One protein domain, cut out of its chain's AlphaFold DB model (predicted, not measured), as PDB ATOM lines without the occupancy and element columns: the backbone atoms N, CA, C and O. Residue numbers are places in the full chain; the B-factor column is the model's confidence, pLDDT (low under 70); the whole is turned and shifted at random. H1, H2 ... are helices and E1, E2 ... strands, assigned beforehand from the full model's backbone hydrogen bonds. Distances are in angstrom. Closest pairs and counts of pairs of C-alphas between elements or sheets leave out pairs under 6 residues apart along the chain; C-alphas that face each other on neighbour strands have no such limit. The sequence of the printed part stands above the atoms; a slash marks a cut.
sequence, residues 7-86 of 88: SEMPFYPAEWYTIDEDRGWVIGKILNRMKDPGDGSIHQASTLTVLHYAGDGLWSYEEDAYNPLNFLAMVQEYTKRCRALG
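What this domain is: This is residues 7 to 86 of the 88 residues of an uncharacterized protein of Mycobacterium noviomagense (UniProt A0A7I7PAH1). A long, twisted sheet of four strands makes most of the length, and one helix, H1, packs over one end of E3 and runs on beyond that end. The hairpin tips between E1 and E2 and between E3 and E4 make the other end. The 80 printed residues hold E1, E2, E3, E4 and then H1; the sheet's order is E1 - E2 - E3 - E4, all antiparallel, and the class is mixed, helices and strands. The whole is loose, a rod of 49 by 24 by 19 A, with a radius of gyration of the C-alphas of 15.3 A.

How they stand to each other: The edge strand E1, residues 14 to 20, forms a hairpin with E2, residues 25 to 33, antiparallel at 169 degrees; N 18 and O 27 are within hydrogen-bond range at 2.8 A. E2 forms a hairpin with E3, residues 44 to 55, at 147 degrees, with N 32 and O 45 at 2.8 A. E3 forms a hairpin with the other edge strand, E4, residues 58 to 66, at 154 degrees, with N 50 and O 63 at 2.8 A. These four strands form a meander, each the antiparallel neighbour of the one before. E1 and E4 are apart. E2 bends by 55 degrees at residue 29, E3 by 58 at residue 48 and E4 by 55 at residue 61. H1, residues 68 to 85, is on the sheet over E3 at a height over the sheet of 7.7 A, and runs only just across the strands, at 61 degrees to E3 on the local plane, which is fitted to just 6 C-alphas. Their closest C-alphas, of Ala 45 and Phe 71, are 5.8 A apart. In H1 every O i to N i+4 pair is within hydrogen-bond range.

Where its parts are: E1 begins at C-alpha 14 (99.938, 129.452, 94.111) and measures 16.2 A from first to last C-alpha, E2 23.1 A, E3 30.8 A and E4 23.8 A. H1, 25.6 A, ends at C-alpha 85 (100.433, 115.656, 118.782).

The domain as a whole: The C-alphas farthest apart, of Asp 22 and Gly 86, are 49.8 A apart. The printed part has no cut and no long link. Mean pLDDT of the printed part is 97.7, and no printed residue is under 70.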
ATOM      1  N   SER A   7     101.979 111.725 100.520       95.00
ATOM      2  CA  SER A   7     100.599 111.424 100.953       95.00
ATOM      3  C   SER A   7     100.051 112.406 102.000       95.00
ATOM      4  O   SER A   7      98.838 112.516 102.187       95.00
ATOM      5  N   GLU A   8     100.946 113.121 102.683       97.25
ATOM      6  CA  GLU A   8     100.642 114.126 103.703       97.25
ATOM      7  C   GLU A   8     100.667 115.555 103.144       97.25
ATOM      8  O   GLU A   8     100.508 116.505 103.902       97.25
ATOM      9  N   MET A   9     100.810 115.721 101.825       96.56
ATOM     10  CA  MET A   9     100.980 117.013 101.155       96.56
ATOM     11  C   MET A   9      99.925 117.242 100.056       96.56
ATOM     12  O   MET A   9     100.227 117.151  98.864       96.56
ATOM     13  N   PRO A  10      98.652 117.476 100.423       96.56
ATOM     14  CA  PRO A  10      97.563 117.566  99.452       96.56
ATOM     15  C   PRO A  10      97.326 118.983  98.912       96.56
ATOM     16  O   PRO A  10      96.490 119.151  98.027       96.56
ATOM     17  N   PHE A  11      97.995 120.007  99.451       97.25
ATOM     18  CA  PHE A  11      97.692 121.404  99.145       97.25
ATOM     19  C   PHE A  11      98.810 122.060  98.332       97.25
ATOM     20  O   PHE A  11      99.975 122.014  98.726       97.25
ATOM     21  N   TYR A  12      98.424 122.734  97.245       96.81
ATOM     22  CA  TYR A  12      99.335 123.385  96.294       96.81
ATOM     23  C   TYR A  12      98.925 124.844  96.000       96.81
ATOM     24  O   TYR A  12      98.631 125.175  94.852       96.81
ATOM     25  N   PRO A  13      98.803 125.739  97.005       97.88
ATOM     26  CA  PRO A  13      98.447 127.124  96.726       97.88
ATOM     27  C   PRO A  13      99.523 127.818  95.885       97.88
ATOM     28  O   PRO A  13     100.717 127.733  96.181       97.88
ATOM     29  N   ALA A  14      99.081 128.551  94.865       97.81
ATOM     30  CA  ALA A  14      99.938 129.452  94.111       97.81
ATOM     31  C   ALA A  14     100.162 130.736  94.919       97.81
ATOM     32  O   ALA A  14      99.204 131.419  95.281       97.81
ATOM     33  N   GLU A  15     101.420 131.066  95.204       98.06
ATOM     34  CA  GLU A  15     101.772 132.363  95.793       98.06
ATOM     35  C   GLU A  15     101.723 133.461  94.724       98.06
ATOM     36  O   GLU A  15     101.203 134.549  94.955       98.06
ATOM     37  N   TRP A  16     102.230 133.144  93.534       98.56
ATOM     38  CA  TRP A  16     102.104 133.947  92.326       98.56
ATOM     39  C   TRP A  16     102.242 133.048  91.098       98.56
ATOM     40  O   TRP A  16     102.814 131.957  91.170       98.56
ATOM     41  N   TYR A  17     101.745 133.529  89.964       98.50
ATOM     42  CA  TYR A  17     101.970 132.926  88.657       98.50
ATOM     43  C   TYR A  17     101.992 134.008  87.577       98.50
ATOM     44  O   TYR A  17     101.504 135.120  87.776       98.50
ATOM     45  N   THR A  18     102.563 133.666  86.432       98.50
ATOM     46  CA  THR A  18     102.499 134.418  85.184       98.50
ATOM     47  C   THR A  18     102.067 133.482  84.064       98.50
ATOM     48  O   THR A  18     102.311 132.274  84.126       98.50
ATOM     49  N   ILE A  19     101.426 134.044  83.044       98.12
ATOM     50  CA  ILE A  19     100.969 133.322  81.858       98.12
ATOM     51  C   ILE A  19     101.757 133.851  80.662       98.12
ATOM     52  O   ILE A  19     101.834 135.061  80.461       98.12
ATOM     53  N   ASP A  20     102.355 132.942  79.900       97.75
ATOM     54  CA  ASP A  20     102.958 133.211  78.595       97.75
ATOM     55  C   ASP A  20     102.003 132.657  77.533       97.75
ATOM     56  O   ASP A  20     101.951 131.448  77.296       97.75
ATOM     57  N   GLU A  21     101.185 133.535  76.949       96.44
ATOM     58  CA  GLU A  21     100.155 133.148  75.977       96.44
ATOM     59  C   GLU A  21     100.759 132.671  74.649       96.44
ATOM     60  O   GLU A  21     100.218 131.751  74.037       96.44
ATOM     61  N   ASP A  22     101.902 133.228  74.235       97.12
ATOM     62  CA  ASP A  22     102.569 132.879  72.976       97.12
ATOM     63  C   ASP A  22     103.105 131.442  73.004       97.12
ATOM     64  O   ASP A  22     103.030 130.714  72.011       97.12
ATOM     65  N   ARG A  23     103.648 131.013  74.152       96.62
ATOM     66  CA  ARG A  23     104.111 129.631  74.361       96.62
ATOM     67  C   ARG A  23     103.020 128.695  74.872       96.62
ATOM     68  O   ARG A  23     103.198 127.478  74.817       96.62
ATOM     69  N   GLY A  24     101.926 129.244  75.395       97.19
ATOM     70  CA  GLY A  24     100.890 128.495  76.099       97.19
ATOM     71  C   GLY A  24     101.374 127.941  77.441       97.19
ATOM     72  O   GLY A  24     101.084 126.790  77.767       97.19
ATOM     73  N   TRP A  25     102.172 128.700  78.196       98.19
ATOM     74  CA  TRP A  25     102.761 128.247  79.462       98.19
ATOM     75  C   TRP A  25     102.182 128.990  80.667       98.19
ATOM     76  O   TRP A  25     101.848 130.172  80.593       98.19
ATOM     77  N   VAL A  26     102.141 128.309  81.812       98.19
ATOM     78  CA  VAL A  26     101.912 128.924  83.124       98.19
ATOM     79  C   VAL A  26     103.129 128.665  83.994       98.19
ATOM     80  O   VAL A  26     103.540 127.521  84.159       98.19
ATOM     81  N   ILE A  27     103.711 129.726  84.548       98.50
ATOM     82  CA  ILE A  27     104.912 129.652  85.384       98.50
ATOM     83  C   ILE A  27     104.587 130.273  86.731       98.50
ATOM     84  O   ILE A  27     104.102 131.401  86.782       98.50
ATOM     85  N   GLY A  28     104.858 129.582  87.833       98.38
ATOM     86  CA  GLY A  28     104.482 130.098  89.144       98.38
ATOM     87  C   GLY A  28     105.287 129.547  90.299       98.38
ATOM     88  O   GLY A  28     105.962 128.525  90.195       98.38
ATOM     89  N   LYS A  29     105.186 130.240  91.432       98.56
ATOM     90  CA  LYS A  29     105.669 129.735  92.714       98.56
ATOM     91  C   LYS A  29     104.528 129.018  93.417       98.56
ATOM     92  O   LYS A  29     103.609 129.654  93.940       98.56
ATOM     93  N   ILE A  30     104.620 127.697  93.450       98.44
ATOM     94  CA  ILE A  30     103.638 126.817  94.074       98.44
ATOM     95  C   ILE A  30     104.154 126.378  95.440       98.44
ATOM     96  O   ILE A  30     105.314 125.999  95.608       98.44
ATOM     97  N   LEU A  31     103.298 126.465  96.451       98.31
ATOM     98  CA  LEU A  31     103.620 126.083  97.817       98.31
ATOM     99  C   LEU A  31     103.167 124.645  98.051       98.31
ATOM    100  O   LEU A  31     101.980 124.365  98.120       98.31
ATOM    101  N   ASN A  32     104.117 123.740  98.222       97.44
ATOM    102  CA  ASN A  32     103.882 122.360  98.611       97.44
ATOM    103  C   ASN A  32     103.580 122.314 100.111       97.44
ATOM    104  O   ASN A  32     104.497 122.387 100.934       97.44
ATOM    105  N   ARG A  33     102.291 122.291 100.461       98.38
ATOM    106  CA  ARG A  33     101.801 122.430 101.837       98.38
ATOM    107  C   ARG A  33     101.310 121.091 102.387       98.38
ATOM    108  O   ARG A  33     100.464 120.420 101.789       98.38
ATOM    109  N   MET A  34     101.830 120.746 103.563       98.25
ATOM    110  CA  MET A  34     101.418 119.573 104.330       98.25
ATOM    111  C   MET A  34     100.000 119.748 104.887       98.25
ATOM    112  O   MET A  34      99.477 120.863 104.962       98.25
ATOM    113  N   LYS A  35      99.370 118.653 105.313       97.81
ATOM    114  CA  LYS A  35      98.170 118.707 106.157       97.81
ATOM    115  C   LYS A  35      98.452 119.500 107.439       97.81
ATOM    116  O   LYS A  35      99.601 119.711 107.816       97.81
ATOM    117  N   ASP A  36      97.391 119.938 108.105       98.06
ATOM    118  CA  ASP A  36      97.510 120.491 109.454       98.06
ATOM    119  C   ASP A  36      97.945 119.370 110.420       98.06
ATOM    120  O   ASP A  36      97.255 118.345 110.484       98.06
ATOM    121  N   PRO A  37      99.044 119.536 111.182       98.12
ATOM    122  CA  PRO A  37      99.429 118.600 112.235       98.12
ATOM    123  C   PRO A  37      98.378 118.408 113.339       98.12
ATOM    124  O   PRO A  37      98.498 117.458 114.112       98.12
ATOM    125  N   GLY A  38      97.382 119.293 113.433       97.81
ATOM    126  CA  GLY A  38      96.303 119.294 114.426       97.81
ATOM    127  C   GLY A  38      96.314 120.518 115.347       97.81
ATOM    128  O   GLY A  38      95.597 120.542 116.345       97.81
ATOM    129  N   ASP A  39      97.146 121.513 115.049       98.00
ATOM    130  CA  ASP A  39      97.356 122.708 115.872       98.00
ATOM    131  C   ASP A  39      97.310 124.020 115.073       98.00
ATOM    132  O   ASP A  39      97.576 125.087 115.631       98.00
ATOM    133  N   GLY A  40      97.001 123.953 113.776       97.94
ATOM    134  CA  GLY A  40      96.971 125.095 112.872       97.94
ATOM    135  C   GLY A  40      98.347 125.567 112.397       97.94
ATOM    136  O   GLY A  40      98.424 126.582 111.700       97.94
ATOM    137  N   SER A  41      99.439 124.877 112.747       98.25
ATOM    138  CA  SER A  41     100.763 125.217 112.226       98.25
ATOM    139  C   SER A  41     100.871 124.898 110.731       98.25
ATOM    140  O   SER A  41     100.356 123.895 110.233       98.25
ATOM    141  N   ILE A  42     101.541 125.779 109.984       98.12
ATOM    142  CA  ILE A  42     101.703 125.644 108.533       98.12
ATOM    143  C   ILE A  42     103.108 125.142 108.225       98.12
ATOM    144  O   ILE A  42     104.099 125.825 108.481       98.12
ATOM    145  N   HIS A  43     103.172 123.978 107.584       98.50
ATOM    146  CA  HIS A  43     104.401 123.393 107.065       98.50
ATOM    147  C   HIS A  43     104.325 123.362 105.540       98.50
ATOM    148  O   HIS A  43     103.487 122.670 104.963       98.50
ATOM    149  N   GLN A  44     105.166 124.158 104.878       98.44
ATOM    150  CA  GLN A  44     105.185 124.242 103.420       98.44
ATOM    151  C   GLN A  44     106.563 124.635 102.883       98.44
ATOM    152  O   GLN A  44     107.310 125.357 103.542       98.44
ATOM    153  N   ALA A  45     106.875 124.194 101.668       98.06
ATOM    154  CA  ALA A  45     108.061 124.603 100.921       98.06
ATOM    155  C   ALA A  45     107.663 125.014  99.498       98.06
ATOM    156  O   ALA A  45     106.686 124.509  98.953       98.06
ATOM    157  N   SER A  46     108.378 125.961  98.896       97.44
ATOM    158  CA  SER A  46     108.049 126.443  97.553       97.44
ATOM    159  C   SER A  46     108.767 125.666  96.456       97.44
ATOM    160  O   SER A  46     109.948 125.340  96.598       97.44
ATOM    161  N   THR A  47     108.080 125.525  95.334       98.06
ATOM    162  CA  THR A  47     108.576 125.008  94.062       98.06
ATOM    163  C   THR A  47     108.324 126.055  92.982       98.06
ATOM    164  O   THR A  47     107.323 126.772  93.038       98.06
ATOM    165  N   LEU A  48     109.248 126.183  92.032       98.56
ATOM    166  CA  LEU A  48     108.987 126.876  90.776       98.56
ATOM    167  C   LEU A  48     108.411 125.853  89.798       98.56
ATOM    168  O   LEU A  48     109.099 124.889  89.466       98.56
ATOM    169  N   THR A  49     107.178 126.074  89.364       98.56
ATOM    170  CA  THR A  49     106.432 125.156  88.502       98.56
ATOM    171  C   THR A  49     106.251 125.770  87.120       98.56
ATOM    172  O   THR A  49     105.938 126.960  87.013       98.56
ATOM    173  N   VAL A  50     106.419 124.961  86.076       98.56
ATOM    174  CA  VAL A  50     106.113 125.292  84.679       98.56
ATOM    175  C   VAL A  50     105.095 124.286  84.154       98.56
ATOM    176  O   VAL A  50     105.345 123.086  84.164       98.56
ATOM    177  N   LEU A  51     103.955 124.773  83.673       98.50
ATOM    178  CA  LEU A  51     102.900 123.970  83.053       98.50
ATOM    179  C   LEU A  51     102.769 124.339  81.580       98.50
ATOM    180  O   LEU A  51     102.740 125.527  81.255       98.50
ATOM    181  N   HIS A  52     102.634 123.351  80.694       98.44
ATOM    182  CA  HIS A  52     102.310 123.603  79.284       98.44
ATOM    183  C   HIS A  52     100.849 123.272  79.006       98.44
ATOM    184  O   HIS A  52     100.400 122.136  79.197       98.44
ATOM    185  N   TYR A  53     100.109 124.262  78.525       98.00
ATOM    186  CA  TYR A  53      98.716 124.119  78.143       98.00
ATOM    187  C   TYR A  53      98.590 123.330  76.838       98.00
ATOM    188  O   TYR A  53      99.327 123.558  75.881       98.00
ATOM    189  N   ALA A  54      97.657 122.382  76.803       96.50
ATOM    190  CA  ALA A  54      97.419 121.511  75.654       96.50
ATOM    191  C   ALA A  54      96.191 121.917  74.821       96.50
ATOM    192  O   ALA A  54      95.893 121.257  73.829       96.50
ATOM    193  N   GLY A  55      95.472 122.974  75.215       95.00
ATOM    194  CA  GLY A  55      94.128 123.254  74.707       95.00
ATOM    195  C   GLY A  55      93.042 122.560  75.533       95.00
ATOM    196  O   GLY A  55      93.334 121.723  76.384       95.00
ATOM    197  N   ASP A  56      91.783 122.943  75.312       95.88
ATOM    198  CA  ASP A  56      90.585 122.316  75.900       95.88
ATOM    199  C   ASP A  56      90.601 122.115  77.429       95.88
ATOM    200  O   ASP A  56      90.024 121.167  77.959       95.88
ATOM    201  N   GLY A  57      91.255 123.015  78.168       92.75
ATOM    202  CA  GLY A  57      91.377 122.918  79.625       92.75
ATOM    203  C   GLY A  57      92.356 121.838  80.104       92.75
ATOM    204  O   GLY A  57      92.350 121.506  81.287       92.75
ATOM    205  N   LEU A  58      93.181 121.282  79.212       96.88
ATOM    206  CA  LEU A  58      94.122 120.202  79.500       96.88
ATOM    207  C   LEU A  58      95.571 120.699  79.572       96.88
ATOM    208  O   LEU A  58      95.950 121.690  78.948       96.88
ATOM    209  N   TRP A  59      96.400 119.953  80.299       97.38
ATOM    210  CA  TRP A  59      97.844 120.162  80.398       97.38
ATOM    211  C   TRP A  59      98.579 119.035  79.675       97.38
ATOM    212  O   TRP A  59      98.167 117.878  79.747       97.38
ATOM    213  N   SER A  60      99.666 119.367  78.980       97.25
ATOM    214  CA  SER A  60     100.527 118.386  78.298       97.25
ATOM    215  C   SER A  60     101.833 118.124  79.041       97.25
ATOM    216  O   SER A  60     102.500 117.126  78.769       97.25
ATOM    217  N   TYR A  61     102.208 119.012  79.962       98.25
ATOM    218  CA  TYR A  61     103.483 118.958  80.660       98.25
ATOM    219  C   TYR A  61     103.431 119.712  81.987       98.25
ATOM    220  O   TYR A  61     102.741 120.728  82.098       98.25
ATOM    221  N   GLU A  62     104.212 119.220  82.941       97.75
ATOM    222  CA  GLU A  62     104.506 119.851  84.221       97.75
ATOM    223  C   GLU A  62     105.983 119.612  84.557       97.75
ATOM    224  O   GLU A  62     106.471 118.481  84.476       97.75
ATOM    225  N   GLU A  63     106.687 120.678  84.937       97.94
ATOM    226  CA  GLU A  63     108.025 120.628  85.521       97.94
ATOM    227  C   GLU A  63     108.060 121.396  86.831       97.94
ATOM    228  O   GLU A  63     107.554 122.512  86.925       97.94
ATOM    229  N   ASP A  64     108.739 120.806  87.809       97.38
ATOM    230  CA  ASP A  64     108.899 121.344  89.146       97.38
ATOM    231  C   ASP A  64     110.381 121.431  89.514       97.38
ATOM    232  O   ASP A  64     111.075 120.418  89.640       97.38
ATOM    233  N   ALA A  65     110.859 122.647  89.773       98.06
ATOM    234  CA  ALA A  65     112.187 122.903  90.311       98.06
ATOM    235  C   ALA A  65     112.091 123.355  91.774       98.06
ATOM    236  O   ALA A  65     111.487 124.381  92.099       98.06
ATOM    237  N   TYR A  66     112.714 122.600  92.679       96.88
ATOM    238  CA  TYR A  66     112.661 122.867  94.115       96.88
ATOM    239  C   TYR A  66     114.004 122.637  94.805       96.88
ATOM    240  O   TYR A  66     114.887 121.944  94.302       96.88
ATOM    241  N   ASN A  67     114.154 123.214  96.000       97.81
ATOM    242  CA  ASN A  67     115.312 122.968  96.848       97.81
ATOM    243  C   ASN A  67     115.041 121.762  97.774       97.81
ATOM    244  O   ASN A  67     114.212 121.880  98.684       97.81
ATOM    245  N   PRO A  68     115.749 120.630  97.610       96.38
ATOM    246  CA  PRO A  68     115.504 119.429  98.406       96.38
ATOM    247  C   PRO A  68     115.820 119.615  99.896       96.38
ATOM    248  O   PRO A  68     115.178 118.983 100.732       96.38
ATOM    249  N   LEU A  69     116.755 120.500 100.260       98.19
ATOM    250  CA  LEU A  69     117.085 120.770 101.664       98.19
ATOM    251  C   LEU A  69     115.960 121.529 102.375       98.19
ATOM    252  O   LEU A  69     115.667 121.237 103.533       98.19
ATOM    253  N   ASN A  70     115.278 122.440 101.674       97.88
ATOM    254  CA  ASN A  70     114.108 123.133 102.222       97.88
ATOM    255  C   ASN A  70     112.957 122.150 102.469       97.88
ATOM    256  O   ASN A  70     112.306 122.210 103.511       97.88
ATOM    257  N   PHE A  71     112.733 121.221 101.536       97.25
ATOM    258  CA  PHE A  71     111.728 120.170 101.693       97.25
ATOM    259  C   PHE A  71     112.070 119.219 102.838       97.25
ATOM    260  O   PHE A  71     111.201 118.918 103.652       97.25
ATOM    261  N   LEU A  72     113.331 118.789 102.947       97.69
ATOM    262  CA  LEU A  72     113.781 117.937 104.044       97.69
ATOM    263  C   LEU A  72     113.531 118.598 105.405       97.69
ATOM    264  O   LEU A  72     112.941 117.971 106.282       97.69
ATOM    265  N   ALA A  73     113.934 119.862 105.564       98.31
ATOM    266  CA  ALA A  73     113.724 120.607 106.803       98.31
ATOM    267  C   ALA A  73     112.226 120.754 107.129       98.31
ATOM    268  O   ALA A  73     111.803 120.482 108.251       98.31
ATOM    269  N   MET A  74     111.406 121.108 106.135       98.38
ATOM    270  CA  MET A  74     109.955 121.230 106.295       98.38
ATOM    271  C   MET A  74     109.309 119.907 106.739       98.38
ATOM    272  O   MET A  74     108.535 119.902 107.698       98.38
ATOM    273  N   VAL A  75     109.668 118.783 106.106       98.12
ATOM    274  CA  VAL A  75     109.140 117.450 106.443       98.12
ATOM    275  C   VAL A  75     109.602 117.000 107.830       98.12
ATOM    276  O   VAL A  75     108.823 116.388 108.562       98.12
ATOM    277  N   GLN A  76     110.842 117.305 108.225       98.31
ATOM    278  CA  GLN A  76     111.349 117.006 109.568       98.31
ATOM    279  C   GLN A  76     110.557 117.749 110.647       98.31
ATOM    280  O   GLN A  76     110.107 117.119 111.607       98.31
ATOM    281  N   GLU A  77     110.331 119.053 110.469       98.44
ATOM    282  CA  GLU A  77     109.544 119.849 111.415       98.44
ATOM    283  C   GLU A  77     108.076 119.407 111.451       98.44
ATOM    284  O   GLU A  77     107.524 119.245 112.540       98.44
ATOM    285  N   TYR A  78     107.469 119.111 110.294       98.69
ATOM    286  CA  TYR A  78     106.114 118.549 110.215       98.69
ATOM    287  C   TYR A  78     106.014 117.238 111.001       98.69
ATOM    288  O   TYR A  78     105.188 117.091 111.897       98.69
ATOM    289  N   THR A  79     106.929 116.302 110.735       98.38
ATOM    290  CA  THR A  79     106.941 114.981 111.376       98.38
ATOM    291  C   THR A  79     107.130 115.103 112.886       98.38
ATOM    292  O   THR A  79     106.467 114.416 113.663       98.38
ATOM    293  N   LYS A  80     108.036 115.983 113.327       98.50
ATOM    294  CA  LYS A  80     108.262 116.258 114.748       98.50
ATOM    295  C   LYS A  80     107.000 116.815 115.403       98.50
ATOM    296  O   LYS A  80     106.671 116.395 116.513       98.50
ATOM    297  N   ARG A  81     106.291 117.723 114.725       98.56
ATOM    298  CA  ARG A  81     105.060 118.310 115.247       98.56
ATOM    299  C   ARG A  81     103.936 117.285 115.341       98.56
ATOM    300  O   ARG A  81     103.370 117.137 116.421       98.56
ATOM    301  N   CYS A  82     103.687 116.518 114.282       98.50
ATOM    302  CA  CYS A  82     102.678 115.459 114.284       98.50
ATOM    303  C   CYS A  82     102.954 114.394 115.353       98.50
ATOM    304  O   CYS A  82     102.042 114.011 116.077       98.50
ATOM    305  N   ARG A  83     104.215 113.976 115.542       98.12
ATOM    306  CA  ARG A  83     104.586 113.036 116.618       98.12
ATOM    307  C   ARG A  83     104.308 113.586 118.013       98.12
ATOM    308  O   ARG A  83     103.880 112.839 118.883       98.12
ATOM    309  N   ALA A  84     104.544 114.879 118.237       98.44
ATOM    310  CA  ALA A  84     104.231 115.518 119.515       98.44
ATOM    311  C   ALA A  84     102.714 115.599 119.780       98.44
ATOM    312  O   ALA A  84     102.308 115.671 120.937       98.44
ATOM    313  N   LEU A  85     101.896 115.592 118.722       98.12
ATOM    314  CA  LEU A  85     100.433 115.656 118.782       98.12
ATOM    315  C   LEU A  85      99.751 114.281 118.635       98.12
ATOM    316  O   LEU A  85      98.552 114.177 118.876       98.12
ATOM    317  N   GLY A  86     100.491 113.230 118.264       97.56
ATOM    318  CA  GLY A  86      99.960 111.884 118.024       97.56
ATOM    319  C   GLY A  86      99.122 111.755 116.748       97.56
ATOM    320  O   GLY A  86      98.223 110.919 116.700       97.56
TER     321      GLY A  86